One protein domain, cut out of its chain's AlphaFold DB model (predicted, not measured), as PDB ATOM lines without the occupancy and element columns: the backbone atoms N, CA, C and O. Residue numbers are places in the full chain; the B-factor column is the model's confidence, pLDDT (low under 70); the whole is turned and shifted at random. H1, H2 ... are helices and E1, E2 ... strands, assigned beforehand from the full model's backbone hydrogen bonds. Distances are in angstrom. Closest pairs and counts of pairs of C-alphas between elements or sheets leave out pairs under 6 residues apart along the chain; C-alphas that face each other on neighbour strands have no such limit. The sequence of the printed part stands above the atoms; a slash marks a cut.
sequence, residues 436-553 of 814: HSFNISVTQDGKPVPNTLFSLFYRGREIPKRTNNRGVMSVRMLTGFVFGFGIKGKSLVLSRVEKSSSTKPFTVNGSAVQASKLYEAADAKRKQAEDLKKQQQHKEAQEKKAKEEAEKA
ATOM      1  N   HIS A 436      83.306  85.117  35.087       83.81
ATOM      2  CA  HIS A 436      82.910  86.059  34.053       83.81
ATOM      3  C   HIS A 436      82.370  85.307  32.838       83.81
ATOM      4  O   HIS A 436      82.956  84.309  32.403       83.81
ATOM      5  N   SER A 437      81.255  85.792  32.298       86.06
ATOM      6  CA  SER A 437      80.684  85.302  31.041       86.06
ATOM      7  C   SER A 437      81.011  86.297  29.936       86.06
ATOM      8  O   SER A 437      80.742  87.486  30.081       86.06
ATOM      9  N   PHE A 438      81.593  85.817  28.840       89.06
ATOM     10  CA  PHE A 438      82.009  86.657  27.718       89.06
ATOM     11  C   PHE A 438      81.964  85.880  26.400       89.06
ATOM     12  O   PHE A 438      81.862  84.650  26.373       89.06
ATOM     13  N   ASN A 439      82.028  86.609  25.291       91.56
ATOM     14  CA  ASN A 439      82.079  86.032  23.955       91.56
ATOM     15  C   ASN A 439      83.516  85.966  23.439       91.56
ATOM     16  O   ASN A 439      84.325  86.846  23.711       91.56
ATOM     17  N   ILE A 440      83.825  84.948  22.647       93.00
ATOM     18  CA  ILE A 440      85.030  84.880  21.826       93.00
ATOM     19  C   ILE A 440      84.605  85.044  20.367       93.00
ATOM     20  O   ILE A 440      83.752  84.288  19.904       93.00
ATOM     21  N   SER A 441      85.185  86.006  19.649       92.75
ATOM     22  CA  SER A 441      84.942  86.218  18.214       92.75
ATOM     23  C   SER A 441      86.166  85.817  17.398       92.75
ATOM     24  O   SER A 441      87.267  86.284  17.685       92.75
ATOM     25  N   VAL A 442      85.975  84.979  16.380       94.31
ATOM     26  CA  VAL A 442      87.057  84.443  15.549       94.31
ATOM     27  C   VAL A 442      86.941  84.952  14.119       94.31
ATOM     28  O   VAL A 442      85.902  84.781  13.472       94.31
ATOM     29  N   THR A 443      88.023  85.546  13.623       92.38
ATOM     30  CA  THR A 443      88.125  86.086  12.263       92.38
ATOM     31  C   THR A 443      89.315  85.503  11.506       92.38
ATOM     32  O   THR A 443      90.317  85.124  12.104       92.38
ATOM     33  N   GLN A 444      89.211  85.448  10.182       91.56
ATOM     34  CA  GLN A 444      90.296  85.144   9.253       91.56
ATOM     35  C   GLN A 444      90.243  86.195   8.141       91.56
ATOM     36  O   GLN A 444      89.178  86.404   7.559       91.56
ATOM     37  N   ASP A 445      91.356  86.884   7.878       85.25
ATOM     38  CA  ASP A 445      91.452  87.926   6.842       85.25
ATOM     39  C   ASP A 445      90.328  88.985   6.961       85.25
ATOM     40  O   ASP A 445      89.698  89.390   5.984       85.25
ATOM     41  N   GLY A 446      89.996  89.372   8.201       82.06
ATOM     42  CA  GLY A 446      88.926  90.326   8.523       82.06
ATOM     43  C   GLY A 446      87.489  89.792   8.417       82.06
ATOM     44  O   GLY A 446      86.550  90.511   8.757       82.06
ATOM     45  N   LYS A 447      87.281  88.537   7.994       90.56
ATOM     46  CA  LYS A 447      85.953  87.912   7.867       90.56
ATOM     47  C   LYS A 447      85.662  86.956   9.030       90.56
ATOM     48  O   LYS A 447      86.577  86.273   9.490       90.56
ATOM     49  N   PRO A 448      84.408  86.855   9.513       93.69
ATOM     50  CA  PRO A 448      84.043  85.875  10.533       93.69
ATOM     51  C   PRO A 448      84.322  84.436  10.091       93.69
ATOM     52  O   PRO A 448      84.119  84.099   8.926       93.69
ATOM     53  N   VAL A 449      84.725  83.577  11.032       94.88
ATOM     54  CA  VAL A 449      84.944  82.138  10.799       94.88
ATOM     55  C   VAL A 449      83.765  81.340  11.370       94.88
ATOM     56  O   VAL A 449      83.795  80.949  12.543       94.88
ATOM     57  N   PRO A 450      82.684  81.114  10.601       94.69
ATOM     58  CA  PRO A 450      81.481  80.476  11.116       94.69
ATOM     59  C   PRO A 450      81.624  78.959  11.272       94.69
ATOM     60  O   PRO A 450      82.396  78.314  10.562       94.69
ATOM     61  N   ASN A 451      80.822  78.383  12.171       92.31
ATOM     62  CA  ASN A 451      80.589  76.937  12.306       92.31
ATOM     63  C   ASN A 451      81.852  76.069  12.437       92.31
ATOM     64  O   ASN A 451      81.825  74.884  12.108       92.31
ATOM     65  N   THR A 452      82.948  76.622  12.948       93.19
ATOM     66  CA  THR A 452      84.258  75.960  12.999       93.19
ATOM     67  C   THR A 452      84.590  75.554  14.433       93.19
ATOM     68  O   THR A 452      84.325  76.311  15.372       93.19
ATOM     69  N   LEU A 453      85.123  74.342  14.620       94.00
ATOM     70  CA  LEU A 453      85.487  73.815  15.934       94.00
ATOM     71  C   LEU A 453      86.865  74.330  16.371       94.00
ATOM     72  O   LEU A 453      87.863  74.123  15.680       94.00
ATOM     73  N   PHE A 454      86.936  74.943  17.546       94.75
ATOM     74  CA  PHE A 454      88.185  75.328  18.199       94.75
ATOM     75  C   PHE A 454      88.306  74.656  19.564       94.75
ATOM     76  O   PHE A 454      87.321  74.173  20.126       94.75
ATOM     77  N   SER A 455      89.518  74.648  20.107       92.75
ATOM     78  CA  SER A 455      89.827  74.106  21.426       92.75
ATOM     79  C   SER A 455      90.156  75.227  22.402       92.75
ATOM     80  O   SER A 455      91.007  76.078  22.136       92.75
ATOM     81  N   LEU A 456      89.496  75.199  23.559       92.00
ATOM     82  CA  LEU A 456      89.827  76.030  24.711       92.00
ATOM     83  C   LEU A 456      90.595  75.184  25.727       92.00
ATOM     84  O   LEU A 456      90.064  74.212  26.261       92.00
ATOM     85  N   PHE A 457      91.836  75.559  26.009       83.56
ATOM     86  CA  PHE A 457      92.693  74.896  26.988       83.56
ATOM     87  C   PHE A 457      92.551  75.618  28.324       83.56
ATOM     88  O   PHE A 457      93.154  76.665  28.547       83.56
ATOM     89  N   TYR A 458      91.715  75.091  29.211       81.06
ATOM     90  CA  TYR A 458      91.345  75.772  30.445       81.06
ATOM     91  C   TYR A 458      91.385  74.814  31.633       81.06
ATOM     92  O   TYR A 458      90.758  73.755  31.618       81.06
ATOM     93  N   ARG A 459      92.145  75.186  32.675       72.88
ATOM     94  CA  ARG A 459      92.292  74.414  33.926       72.88
ATOM     95  C   ARG A 459      92.679  72.943  33.702       72.88
ATOM     96  O   ARG A 459      92.107  72.039  34.308       72.88
ATOM     97  N   GLY A 460      93.643  72.714  32.810       67.94
ATOM     98  CA  GLY A 460      94.158  71.376  32.493       67.94
ATOM     99  C   GLY A 460      93.213  70.513  31.653       67.94
ATOM    100  O   GLY A 460      93.460  69.321  31.506       67.94
ATOM    101  N   ARG A 461      92.136  71.091  31.109       76.19
ATOM    102  CA  ARG A 461      91.213  70.416  30.193       76.19
ATOM    103  C   ARG A 461      91.248  71.072  28.824       76.19
ATOM    104  O   ARG A 461      91.391  72.288  28.719       76.19
ATOM    105  N   GLU A 462      91.050  70.259  27.800       85.31
ATOM    106  CA  GLU A 462      90.750  70.715  26.451       85.31
ATOM    107  C   GLU A 462      89.232  70.682  26.240       85.31
ATOM    108  O   GLU A 462      88.588  69.651  26.434       85.31
ATOM    109  N   ILE A 463      88.652  71.830  25.898       88.56
ATOM    110  CA  ILE A 463      87.209  72.015  25.760       88.56
ATOM    111  C   ILE A 463      86.918  72.383  24.300       88.56
ATOM    112  O   ILE A 463      87.185  73.523  23.906       88.56
ATOM    113  N   PRO A 464      86.371  71.462  23.487       90.81
ATOM    114  CA  PRO A 464      85.987  71.768  22.116       90.81
ATOM    115  C   PRO A 464      84.757  72.685  22.101       90.81
ATOM    116  O   PRO A 464      83.766  72.443  22.797       90.81
ATOM    117  N   LYS A 465      84.809  73.754  21.306       93.75
ATOM    118  CA  LYS A 465      83.761  74.775  21.211       93.75
ATOM    119  C   LYS A 465      83.618  75.241  19.763       93.75
ATOM    120  O   LYS A 465      84.606  75.566  19.111       93.75
ATOM    121  N   ARG A 466      82.384  75.269  19.252       93.31
ATOM    122  CA  ARG A 466      82.090  75.687  17.875       93.31
ATOM    123  C   ARG A 466      81.687  77.158  17.826       93.31
ATOM    124  O   ARG A 466      80.897  77.602  18.661       93.31
ATOM    125  N   THR A 467      82.196  77.893  16.841       95.00
ATOM    126  CA  THR A 467      81.666  79.218  16.502       95.00
ATOM    127  C   THR A 467      80.275  79.110  15.876       95.00
ATOM    128  O   THR A 467      79.970  78.160  15.164       95.00
ATOM    129  N   ASN A 468      79.408  80.087  16.121       92.56
ATOM    130  CA  ASN A 468      78.120  80.200  15.436       92.56
ATOM    131  C   ASN A 468      78.290  80.753  14.004       92.56
ATOM    132  O   ASN A 468      79.405  80.970  13.528       92.56
ATOM    133  N   ASN A 469      77.181  81.038  13.321       90.50
ATOM    134  CA  ASN A 469      77.154  81.633  11.977       90.50
ATOM    135  C   ASN A 469      77.806  83.029  11.865       90.50
ATOM    136  O   ASN A 469      78.093  83.473  10.757       90.50
ATOM    137  N   ARG A 470      78.066  83.713  12.985       90.56
ATOM    138  CA  ARG A 470      78.767  85.006  13.053       90.56
ATOM    139  C   ARG A 470      80.226  84.868  13.490       90.56
ATOM    140  O   ARG A 470      80.861  85.872  13.789       90.56
ATOM    141  N   GLY A 471      80.759  83.649  13.579       91.44
ATOM    142  CA  GLY A 471      82.126  83.418  14.051       91.44
ATOM    143  C   GLY A 471      82.314  83.614  15.558       91.44
ATOM    144  O   GLY A 471      83.437  83.812  16.008       91.44
ATOM    145  N   VAL A 472      81.240  83.567  16.354       92.88
ATOM    146  CA  VAL A 472      81.267  83.854  17.799       92.88
ATOM    147  C   VAL A 472      80.940  82.610  18.628       92.88
ATOM    148  O   VAL A 472      80.102  81.802  18.235       92.88
ATOM    149  N   MET A 473      81.558  82.461  19.800       93.25
ATOM    150  CA  MET A 473      81.201  81.454  20.806       93.25
ATOM    151  C   MET A 473      81.112  82.070  22.206       93.25
ATOM    152  O   MET A 473      81.960  82.872  22.586       93.25
ATOM    153  N   SER A 474      80.119  81.669  23.000       90.81
ATOM    154  CA  SER A 474      79.977  82.133  24.386       90.81
ATOM    155  C   SER A 474      80.686  81.200  25.362       90.81
ATOM    156  O   SER A 474      80.548  79.969  25.304       90.81
ATOM    157  N   VAL A 475      81.440  81.791  26.284       89.88
ATOM    158  CA  VAL A 475      82.237  81.082  27.283       89.88
ATOM    159  C   VAL A 475      82.023  81.678  28.669       89.88
ATOM    160  O   VAL A 475      81.700  82.853  28.830       89.88
ATOM    161  N   ARG A 476      82.201  80.834  29.683       85.12
ATOM    162  CA  ARG A 476      82.137  81.215  31.092       85.12
ATOM    163  C   ARG A 476      83.350  80.635  31.790       85.12
ATOM    164  O   ARG A 476      83.575  79.426  31.722       85.12
ATOM    165  N   MET A 477      84.151  81.497  32.398       85.38
ATOM    166  CA  MET A 477      85.426  81.129  33.015       85.38
ATOM    167  C   MET A 477      85.668  81.984  34.259       85.38
ATOM    168  O   MET A 477      85.111  83.070  34.396       85.38
ATOM    169  N   LEU A 478      86.491  81.494  35.181       78.62
ATOM    170  CA  LEU A 478      86.851  82.220  36.396       78.62
ATOM    171  C   LEU A 478      87.673  83.468  36.042       78.62
ATOM    172  O   LEU A 478      88.609  83.408  35.238       78.62
ATOM    173  N   THR A 479      87.289  84.608  36.615       75.69
ATOM    174  CA  THR A 479      87.873  85.910  36.283       75.69
ATOM    175  C   THR A 479      89.349  85.939  36.680       75.69
ATOM    176  O   THR A 479      89.731  85.438  37.735       75.69
ATOM    177  N   GLY A 480      90.195  86.525  35.834       69.00
ATOM    178  CA  GLY A 480      91.631  86.636  36.072       69.00
ATOM    179  C   GLY A 480      92.439  85.421  35.630       69.00
ATOM    180  O   GLY A 480      93.657  85.508  35.632       69.00
ATOM    181  N   PHE A 481      91.821  84.322  35.192       74.00
ATOM    182  CA  PHE A 481      92.561  83.136  34.752       74.00
ATOM    183  C   PHE A 481      93.068  83.264  33.330       74.00
ATOM    184  O   PHE A 481      92.456  83.936  32.500       74.00
ATOM    185  N   VAL A 482      94.130  82.518  33.040       75.56
ATOM    186  CA  VAL A 482      94.578  82.260  31.674       75.56
ATOM    187  C   VAL A 482      93.815  81.065  31.091       75.56
ATOM    188  O   VAL A 482      93.548  80.074  31.776       75.56
ATOM    189  N   PHE A 483      93.454  81.168  29.818       81.94
ATOM    190  CA  PHE A 483      92.993  80.070  28.982       81.94
ATOM    191  C   PHE A 483      93.768  80.089  27.662       81.94
ATOM    192  O   PHE A 483      94.126  81.150  27.149       81.94
ATOM    193  N   GLY A 484      94.045  78.915  27.109       85.25
ATOM    194  CA  GLY A 484      94.559  78.787  25.752       85.25
ATOM    195  C   GLY A 484      93.418  78.774  24.745       85.25
ATOM    196  O   GLY A 484      92.416  78.095  24.956       85.25
ATOM    197  N   PHE A 485      93.577  79.496  23.644       91.25
ATOM    198  CA  PHE A 485      92.743  79.384  22.456       91.25
ATOM    199  C   PHE A 485      93.566  78.727  21.349       91.25
ATOM    200  O   PHE A 485      94.704  79.121  21.079       91.25
ATOM    201  N   GLY A 486      93.017  77.694  20.721       91.00
ATOM    202  CA  GLY A 486      93.710  76.985  19.660       91.00
ATOM    203  C   GLY A 486      92.856  75.924  18.993       91.00
ATOM    204  O   GLY A 486      91.642  76.070  18.863       91.00
ATOM    205  N   ILE A 487      93.505  74.862  18.535       88.19
ATOM    206  CA  ILE A 487      92.894  73.783  17.752       88.19
ATOM    207  C   ILE A 487      93.409  72.470  18.313       88.19
ATOM    208  O   ILE A 487      94.553  72.416  18.743       88.19
ATOM    209  N   LYS A 488      92.566  71.439  18.302       86.38
ATOM    210  CA  LYS A 488      92.813  70.070  18.773       86.38
ATOM    211  C   LYS A 488      94.270  69.739  19.143       86.38
ATOM    212  O   LYS A 488      95.112  69.554  18.267       86.38
ATOM    213  N   GLY A 489      94.564  69.664  20.442       82.62
ATOM    214  CA  GLY A 489      95.889  69.318  20.975       82.62
ATOM    215  C   GLY A 489      96.980  70.401  20.874       82.62
ATOM    216  O   GLY A 489      98.066  70.207  21.419       82.62
ATOM    217  N   LYS A 490      96.717  71.548  20.235       85.44
ATOM    218  CA  LYS A 490      97.648  72.679  20.098       85.44
ATOM    219  C   LYS A 490      97.018  74.001  20.553       85.44
ATOM    220  O   LYS A 490      96.136  74.562  19.902       85.44
ATOM    221  N   SER A 491      97.542  74.561  21.642       86.62
ATOM    222  CA  SER A 491      97.238  75.938  22.052       86.62
ATOM    223  C   SER A 491      97.977  76.924  21.142       86.62
ATOM    224  O   SER A 491      99.203  76.887  21.078       86.62
ATOM    225  N   LEU A 492      97.249  77.800  20.442       83.88
ATOM    226  CA  LEU A 492      97.840  78.786  19.524       83.88
ATOM    227  C   LEU A 492      98.212  80.084  20.242       83.88
ATOM    228  O   LEU A 492      99.253  80.672  19.962       83.88
ATOM    229  N   VAL A 493      97.372  80.515  21.183       82.00
ATOM    230  CA  VAL A 493      97.565  81.743  21.956       82.00
ATOM    231  C   VAL A 493      97.018  81.573  23.368       82.00
ATOM    232  O   VAL A 493      96.016  80.892  23.577       82.00
ATOM    233  N   LEU A 494      97.679  82.187  24.347       79.81
ATOM    234  CA  LEU A 494      97.179  82.297  25.716       79.81
ATOM    235  C   LEU A 494      96.491  83.645  25.893       79.81
ATOM    236  O   LEU A 494      97.009  84.666  25.447       79.81
ATOM    237  N   SER A 495      95.348  83.647  26.565       78.62
ATOM    238  CA  SER A 495      94.581  84.855  26.841       78.62
ATOM    239  C   SER A 495      94.017  84.841  28.254       78.62
ATOM    240  O   SER A 495      93.867  83.781  28.861       78.62
ATOM    241  N   ARG A 496      93.708  86.022  28.792       78.94
ATOM    242  CA  ARG A 496      93.223  86.197  30.163       78.94
ATOM    243  C   ARG A 496      91.742  86.570  30.191       78.94
ATOM    244  O   ARG A 496      91.261  87.318  29.344       78.94
ATOM    245  N   VAL A 497      91.028  86.062  31.193       78.12
ATOM    246  CA  VAL A 497      89.627  86.408  31.462       78.12
ATOM    247  C   VAL A 497      89.557  87.772  32.161       78.12
ATOM    248  O   VAL A 497      89.874  87.880  33.346       78.12
ATOM    249  N   GLU A 498      89.126  88.808  31.444       72.81
ATOM    250  CA  GLU A 498      89.022  90.195  31.930       72.81
ATOM    251  C   GLU A 498      87.564  90.580  32.230       72.81
ATOM    252  O   GLU A 498      86.676  90.316  31.426       72.81
ATOM    253  N   LYS A 499      87.309  91.253  33.363       65.00
ATOM    254  CA  LYS A 499      85.947  91.629  33.804       65.00
ATOM    255  C   LYS A 499      85.299  92.728  32.943       65.00
ATOM    256  O   LYS A 499      84.077  92.799  32.866       65.00
ATOM    257  N   SER A 500      86.096  93.592  32.313       58.09
ATOM    258  CA  SER A 500      85.628  94.745  31.524       58.09
ATOM    259  C   SER A 500      85.327  94.424  30.057       58.09
ATOM    260  O   SER A 500      84.778  95.269  29.354       58.09
ATOM    261  N   SER A 501      85.670  93.224  29.575       65.25
ATOM    262  CA  SER A 501      85.505  92.845  28.169       65.25
ATOM    263  C   SER A 501      84.320  91.895  27.995       65.25
ATOM    264  O   SER A 501      84.301  90.791  28.542       65.25
ATOM    265  N   SER A 502      83.313  92.319  27.227       79.12
ATOM    266  CA  SER A 502      82.165  91.479  26.857       79.12
ATOM    267  C   SER A 502      82.474  90.544  25.680       79.12
ATOM    268  O   SER A 502      81.813  89.515  25.527       79.12
ATOM    269  N   THR A 503      83.483  90.875  24.861       84.44
ATOM    270  CA  THR A 503      83.908  90.092  23.690       84.44
ATOM    271  C   THR A 503      85.428  90.137  23.510       84.44
ATOM    272  O   THR A 503      86.012  91.217  23.437       84.44
ATOM    273  N   LYS A 504      86.065  88.965  23.386       88.12
ATOM    274  CA  LYS A 504      87.503  88.795  23.148       88.12
ATOM    275  C   LYS A 504      87.761  88.336  21.699       88.12
ATOM    276  O   LYS A 504      87.317  87.243  21.337       88.12
ATOM    277  N   PRO A 505      88.457  89.133  20.868       89.12
ATOM    278  CA  PRO A 505      88.726  88.774  19.478       89.12
ATOM    279  C   PRO A 505      89.985  87.910  19.311       89.12
ATOM    280  O   PRO A 505      90.997  88.150  19.970       89.12
ATOM    281  N   PHE A 506      89.936  86.947  18.386       90.19
ATOM    282  CA  PHE A 506      91.095  86.209  17.878       90.19
ATOM    283  C   PHE A 506      91.081  86.168  16.350       90.19
ATOM    284  O   PHE A 506      90.108  85.716  15.746       90.19
ATOM    285  N   THR A 507      92.195  86.557  15.732       90.12
ATOM    286  CA  THR A 507      92.407  86.384  14.292       90.12
ATOM    287  C   THR A 507      93.284  85.167  14.045       90.12
ATOM    288  O   THR A 507      94.366  85.055  14.627       90.12
ATOM    289  N   VAL A 508      92.821  84.249  13.200       90.50
ATOM    290  CA  VAL A 508      93.521  83.012  12.829       90.50
ATOM    291  C   VAL A 508      93.880  83.023  11.346       90.50
ATOM    292  O   VAL A 508      93.206  83.669  10.551       90.50
ATOM    293  N   ASN A 509      94.918  82.280  10.960       89.31
ATOM    294  CA  ASN A 509      95.251  82.067   9.550       89.31
ATOM    295  C   ASN A 509      94.417  80.935   8.911       89.31
ATOM    296  O   ASN A 509      93.801  80.129   9.608       89.31
ATOM    297  N   GLY A 510      94.433  80.824   7.577       87.31
ATOM    298  CA  GLY A 510      93.692  79.778   6.851       87.31
ATOM    299  C   GLY A 510      94.029  78.344   7.281       87.31
ATOM    300  O   GLY A 510      93.134  77.499   7.372       87.31
ATOM    301  N   SER A 511      95.285  78.086   7.657       88.38
ATOM    302  CA  SER A 511      95.737  76.794   8.191       88.38
ATOM    303  C   SER A 511      94.979  76.368   9.450       88.38
ATOM    304  O   SER A 511      94.666  75.192   9.622       88.38
ATOM    305  N   ALA A 512      94.609  77.316  10.317       87.94
ATOM    306  CA  ALA A 512      93.831  77.028  11.517       87.94
ATOM    307  C   ALA A 512      92.445  76.446  11.194       87.94
ATOM    308  O   ALA A 512      92.005  75.449  11.773       87.94
ATOM    309  N   VAL A 513      91.762  77.063  10.231       90.06
ATOM    310  CA  VAL A 513      90.427  76.647   9.788       90.06
ATOM    311  C   VAL A 513      90.499  75.312   9.048       90.06
ATOM    312  O   VAL A 513      89.655  74.437   9.253       90.06
ATOM    313  N   GLN A 514      91.528  75.119   8.222       89.56
ATOM    314  CA  GLN A 514      91.745  73.873   7.493       89.56
ATOM    315  C   GLN A 514      92.060  72.701   8.431       89.56
ATOM    316  O   GLN A 514      91.460  71.634   8.287       89.56
ATOM    317  N   ALA A 515      92.922  72.902   9.432       88.81
ATOM    318  CA  ALA A 515      93.225  71.893  10.445       88.81
ATOM    319  C   ALA A 515      91.970  71.475  11.227       88.81
ATOM    320  O   ALA A 515      91.721  70.282  11.391       88.81
ATOM    321  N   SER A 516      91.139  72.439  11.644       91.56
ATOM    322  CA  SER A 516      89.859  72.171  12.316       91.56
ATOM    323  C   SER A 516      88.951  71.261  11.479       91.56
ATOM    324  O   SER A 516      88.548  70.192  11.941       91.56
ATOM    325  N   LYS A 517      88.720  71.610  10.205       90.31
ATOM    326  CA  LYS A 517      87.897  70.805   9.284       90.31
ATOM    327  C   LYS A 517      88.452  69.393   9.075       90.31
ATOM    328  O   LYS A 517      87.682  68.435   9.028       90.31
ATOM    329  N   LEU A 518      89.776  69.249   8.958       87.69
ATOM    330  CA  LEU A 518      90.427  67.945   8.796       87.69
ATOM    331  C   LEU A 518      90.294  67.075  10.053       87.69
ATOM    332  O   LEU A 518      90.014  65.882   9.931       87.69
ATOM    333  N   TYR A 519      90.433  67.659  11.247       87.69
ATOM    334  CA  TYR A 519      90.197  66.948  12.505       87.69
ATOM    335  C   TYR A 519      88.739  66.514  12.663       87.69
ATOM    336  O   TYR A 519      88.492  65.386  13.086       87.69
ATOM    337  N   GLU A 520      87.780  67.364  12.291       86.62
ATOM    338  CA  GLU A 520      86.359  67.007  12.319       86.62
ATOM    339  C   GLU A 520      86.026  65.880  11.336       86.62
ATOM    340  O   GLU A 520      85.322  64.940  11.698       86.62
ATOM    341  N   ALA A 521      86.568  65.926  10.116       84.81
ATOM    342  CA  ALA A 521      86.391  64.856   9.137       84.81
ATOM    343  C   ALA A 521      86.987  63.523   9.627       84.81
ATOM    344  O   ALA A 521      86.385  62.467   9.426       84.81
ATOM    345  N   ALA A 522      88.141  63.567  10.301       81.06
ATOM    346  CA  ALA A 522      88.759  62.390  10.904       81.06
ATOM    347  C   ALA A 522      87.923  61.823  12.072       81.06
ATOM    348  O   ALA A 522      87.735  60.609  12.159       81.06
ATOM    349  N   ASP A 523      87.367  62.680  12.937       80.56
ATOM    350  CA  ASP A 523      86.518  62.260  14.063       80.56
ATOM    351  C   ASP A 523      85.140  61.745  13.612       80.56
ATOM    352  O   ASP A 523      84.622  60.786  14.189       80.56
ATOM    353  N   ALA A 524      84.547  62.336  12.570       76.38
ATOM    354  CA  ALA A 524      83.292  61.867  11.981       76.38
ATOM    355  C   ALA A 524      83.451  60.470  11.367       76.38
ATOM    356  O   ALA A 524      82.631  59.589  11.622       76.38
ATOM    357  N   LYS A 525      84.558  60.231  10.648       70.56
ATOM    358  CA  LYS A 525      84.900  58.896  10.138       70.56
ATOM    359  C   LYS A 525      85.176  57.904  11.261       70.56
ATOM    360  O   LYS A 525      84.727  56.773  11.166       70.56
ATOM    361  N   ARG A 526      85.825  58.319  12.356       65.81
ATOM    362  CA  ARG A 526      86.000  57.473  13.551       65.81
ATOM    363  C   ARG A 526      84.660  57.029  14.150       65.81
ATOM    364  O   ARG A 526      84.562  55.889  14.576       65.81
ATOM    365  N   LYS A 527      83.648  57.904  14.196       63.62
ATOM    366  CA  LYS A 527      82.305  57.554  14.697       63.62
ATOM    367  C   LYS A 527      81.491  56.686  13.729       63.62
ATOM    368  O   LYS A 527      80.575  56.015  14.176       63.62
ATOM    369  N   GLN A 528      81.805  56.712  12.432       63.25
ATOM    370  CA  GLN A 528      81.185  55.847  11.418       63.25
ATOM    371  C   GLN A 528      81.911  54.498  11.244       63.25
ATOM    372  O   GLN A 528      81.365  53.603  10.610       63.25
ATOM    373  N   ALA A 529      83.120  54.349  11.792       58.09
ATOM    374  CA  ALA A 529      84.023  53.223  11.561       58.09
ATOM    375  C   ALA A 529      84.315  52.430  12.845       58.09
ATOM    376  O   ALA A 529      85.469  52.312  13.261       58.09
ATOM    377  N   GLU A 530      83.270  51.885  13.473       55.34
ATOM    378  CA  GLU A 530      83.441  50.833  14.489       55.34
ATOM    379  C   GLU A 530      83.735  49.449  13.879       55.34
ATOM    380  O   GLU A 530      84.078  48.540  14.624       55.34
ATOM    381  N   ASP A 531      83.775  49.313  12.543       56.84
ATOM    382  CA  ASP A 531      84.214  48.090  11.862       56.84
ATOM    383  C   ASP A 531      85.265  48.327  10.751       56.84
ATOM    384  O   ASP A 531      85.097  49.154   9.855       56.84
ATOM    385  N   LEU A 532      86.320  47.495  10.794       58.41
ATOM    386  CA  LEU A 532      87.352  47.175   9.780       58.41
ATOM    387  C   LEU A 532      88.668  47.994   9.683       58.41
ATOM    388  O   LEU A 532      88.742  49.175   9.341       58.41
ATOM    389  N   LYS A 533      89.774  47.231   9.799       57.72
ATOM    390  CA  LYS A 533      91.209  47.604   9.739       57.72
ATOM    391  C   LYS A 533      91.665  48.440   8.526       57.72
ATOM    392  O   LYS A 533      92.696  49.101   8.624       57.72
ATOM    393  N   LYS A 534      90.949  48.447   7.392       55.16
ATOM    394  CA  LYS A 534      91.370  49.200   6.184       55.16
ATOM    395  C   LYS A 534      91.132  50.714   6.287       55.16
ATOM    396  O   LYS A 534      91.762  51.475   5.558       55.16
ATOM    397  N   GLN A 535      90.294  51.180   7.215       53.81
ATOM    398  CA  GLN A 535      90.053  52.618   7.405       53.81
ATOM    399  C   GLN A 535      91.037  53.286   8.381       53.81
ATOM    400  O   GLN A 535      91.159  54.513   8.386       53.81
ATOM    401  N   GLN A 536      91.815  52.498   9.134       57.00
ATOM    402  CA  GLN A 536      92.823  53.007  10.068       57.00
ATOM    403  C   GLN A 536      93.964  53.755   9.351       57.00
ATOM    404  O   GLN A 536      94.379  54.814   9.815       57.00
ATOM    405  N   GLN A 537      94.381  53.299   8.162       58.50
ATOM    406  CA  GLN A 537      95.401  53.983   7.347       58.50
ATOM    407  C   GLN A 537      94.915  55.332   6.787       58.50
ATOM    408  O   GLN A 537      95.657  56.315   6.792       58.50
ATOM    409  N   HIS A 538      93.655  55.428   6.347       58.66
ATOM    410  CA  HIS A 538      93.086  56.700   5.878       58.66
ATOM    411  C   HIS A 538      92.841  57.694   7.024       58.66
ATOM    412  O   HIS A 538      93.008  58.902   6.827       58.66
ATOM    413  N   LYS A 539      92.493  57.193   8.218       65.38
ATOM    414  CA  LYS A 539      92.420  57.971   9.463       65.38
ATOM    415  C   LYS A 539      93.781  58.570   9.809       65.38
ATOM    416  O   LYS A 539      93.875  59.782   9.978       65.38
ATOM    417  N   GLU A 540      94.825  57.747   9.858       69.25
ATOM    418  CA  GLU A 540      96.187  58.196  10.163       69.25
ATOM    419  C   GLU A 540      96.683  59.223   9.143       69.25
ATOM    420  O   GLU A 540      97.281  60.225   9.528       69.25
ATOM    421  N   ALA A 541      96.355  59.055   7.858       75.88
ATOM    422  CA  ALA A 541      96.714  60.019   6.821       75.88
ATOM    423  C   ALA A 541      96.003  61.378   6.982       75.88
ATOM    424  O   ALA A 541      96.639  62.422   6.819       75.88
ATOM    425  N   GLN A 542      94.701  61.400   7.300       75.19
ATOM    426  CA  GLN A 542      93.967  62.656   7.523       75.19
ATOM    427  C   GLN A 542      94.364  63.333   8.838       75.19
ATOM    428  O   GLN A 542      94.506  64.552   8.867       75.19
ATOM    429  N   GLU A 543      94.601  62.565   9.899       79.19
ATOM    430  CA  GLU A 543      95.059  63.086  11.188       79.19
ATOM    431  C   GLU A 543      96.505  63.603  11.110       79.19
ATOM    432  O   GLU A 543      96.824  64.629  11.709       79.19
ATOM    433  N   LYS A 544      97.362  62.962  10.304       83.38
ATOM    434  CA  LYS A 544      98.708  63.454   9.988       83.38
ATOM    435  C   LYS A 544      98.655  64.772   9.214       83.38
ATOM    436  O   LYS A 544      99.287  65.731   9.641       83.38
ATOM    437  N   LYS A 545      97.831  64.867   8.162       83.25
ATOM    438  CA  LYS A 545      97.604  66.137   7.439       83.25
ATOM    439  C   LYS A 545      97.030  67.226   8.350       83.25
ATOM    440  O   LYS A 545      97.428  68.381   8.249       83.25
ATOM    441  N   ALA A 546      96.122  66.868   9.258       82.69
ATOM    442  CA  ALA A 546      95.575  67.802  10.238       82.69
ATOM    443  C   ALA A 546      96.655  68.311  11.206       82.69
ATOM    444  O   ALA A 546      96.675  69.502  11.501       82.69
ATOM    445  N   LYS A 547      97.578  67.445  11.652       83.56
ATOM    446  CA  LYS A 547      98.734  67.830  12.480       83.56
ATOM    447  C   LYS A 547      99.709  68.741  11.733       83.56
ATOM    448  O   LYS A 547     100.085  69.770  12.281       83.56
ATOM    449  N   GLU A 548     100.057  68.416  10.489       84.88
ATOM    450  CA  GLU A 548     100.926  69.252   9.639       84.88
ATOM    451  C   GLU A 548     100.336  70.658   9.438       84.88
ATOM    452  O   GLU A 548     101.042  71.665   9.517       84.88
ATOM    453  N   GLU A 549      99.021  70.750   9.231       82.81
ATOM    454  CA  GLU A 549      98.352  72.041   9.070       82.81
ATOM    455  C   GLU A 549      98.161  72.768  10.410       82.81
ATOM    456  O   GLU A 549      98.302  73.990  10.490       82.81
ATOM    457  N   ALA A 550      97.946  72.027  11.502       81.12
ATOM    458  CA  ALA A 550      97.943  72.576  12.852       81.12
ATOM    459  C   ALA A 550      99.314  73.145  13.236       81.12
ATOM    460  O   ALA A 550      99.366  74.157  13.928       81.12
ATOM    461  N   GLU A 551     100.433  72.575  12.782       84.12
ATOM    462  CA  GLU A 551     101.778  73.128  13.003       84.12
ATOM    463  C   GLU A 551     101.950  74.505  12.352       84.12
ATOM    464  O   GLU A 551     102.481  75.419  12.990       84.12
ATOM    465  N   LYS A 552     101.393  74.687  11.150       85.06
ATOM    466  CA  LYS A 552     101.361  75.969  10.427       85.06
ATOM    467  C   LYS A 552     100.306  76.942  10.956       85.06
ATOM    468  O   LYS A 552     100.396  78.142  10.682       85.06
ATOM    469  N   ALA A 553      99.322  76.459  11.717       82.75
ATOM    470  CA  ALA A 553      98.301  77.299  12.325       82.75
ATOM    471  C   ALA A 553      98.924  78.296  13.311       82.75
ATOM    472  O   ALA A 553      99.725  77.930  14.185       82.75
TER     473      ALA A 553
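Overview. This is residues 436 to 553 of the 814 residues of an uncharacterized protein of Acinetobacter sp. WC-323 (UniProt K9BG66). A small sandwich of two strongly twisted sheets, E3 E2 E5 E6 and E4 E1 E7, has a helical hairpin, H1 and H2, at one end. The hairpin meets the larger sheet with residues 512 to 520 and 546 to 551, and its far end, with the link of residues 529 to 534, makes much of the long axis. The printed part has 118 residues with seven named strands followed by two named helices, class mixed. The larger sheet, in the order E3 E2 E5 E6, is antiparallel; the smaller, E4 E1 E7, is mixed. The whole is compact, with a radius of gyration of the C-alphas of 15.4 A, but elongated in outline, spanning 52 by 30 by 24 A.

Arrangement. In the larger sheet, E3, residues 461 to 466, and E2, residues 453 to 458, form a hairpin, with N 463 and O 456 2.8 A apart. E2 is antiparallel to E5, residues 482 to 487, with N 457 and O 484 at 2.8 A. E5 forms a hairpin with E6, residues 490 to 496, with N 485 and O 493 at 2.8 A. In the other sheet E1, residues 436 to 444, is antiparallel to E4, residues 472 to 478, with N 440 and O 473 at 2.8 A, and parallel to E7, residues 503 to 507, with N 506 and O 441 at 2.8 A. The two sheets form a sandwich, two sheets face to face, their best planes 15 degrees apart and their strands at 29 degrees. H1, residues 510 to 528, is on the larger sheet at a height of 7.3 A, over none of its strands, but only just: 2 of its C-alphas fall on E2. The closest C-alphas of H1 and E2 are those of Ser 516 and Leu 453, 5.9 A apart. H2, residues 535 to 552, only grazes that sheet with residues 546 to 551. H1 and H2 touch, closest at the C-alphas of Ala 515 and Ala 546, 4.7 A, at a shallow tilt of 20 degrees, opposite ways. In both helices every O i to N i+4 pair is within hydrogen-bond range.

Along the chain. E1 begins at C-alpha 436 (82.910, 86.059, 34.053) and is 25.9 A long; E2 measures 15.8 A, E3 16.2 A, E4 19.5 A, E5 16.4 A, E6 17.4 A and E7 13.2 A. H1, 27.4 A, begins at C-alpha 510 (93.692, 79.778, 6.851), and H2, 26.1 A, ends at C-alpha 552 (101.361, 75.969, 10.427).

Size, cuts and confidence. The two C-alphas farthest apart are those of Ser 500 and Lys 534, 52.4 A. The printed part has no cut, and no link is long. Mean pLDDT of the printed part is 82.0; it is under 70 at residues 460, 480, 499 to 501 and 526 to 540.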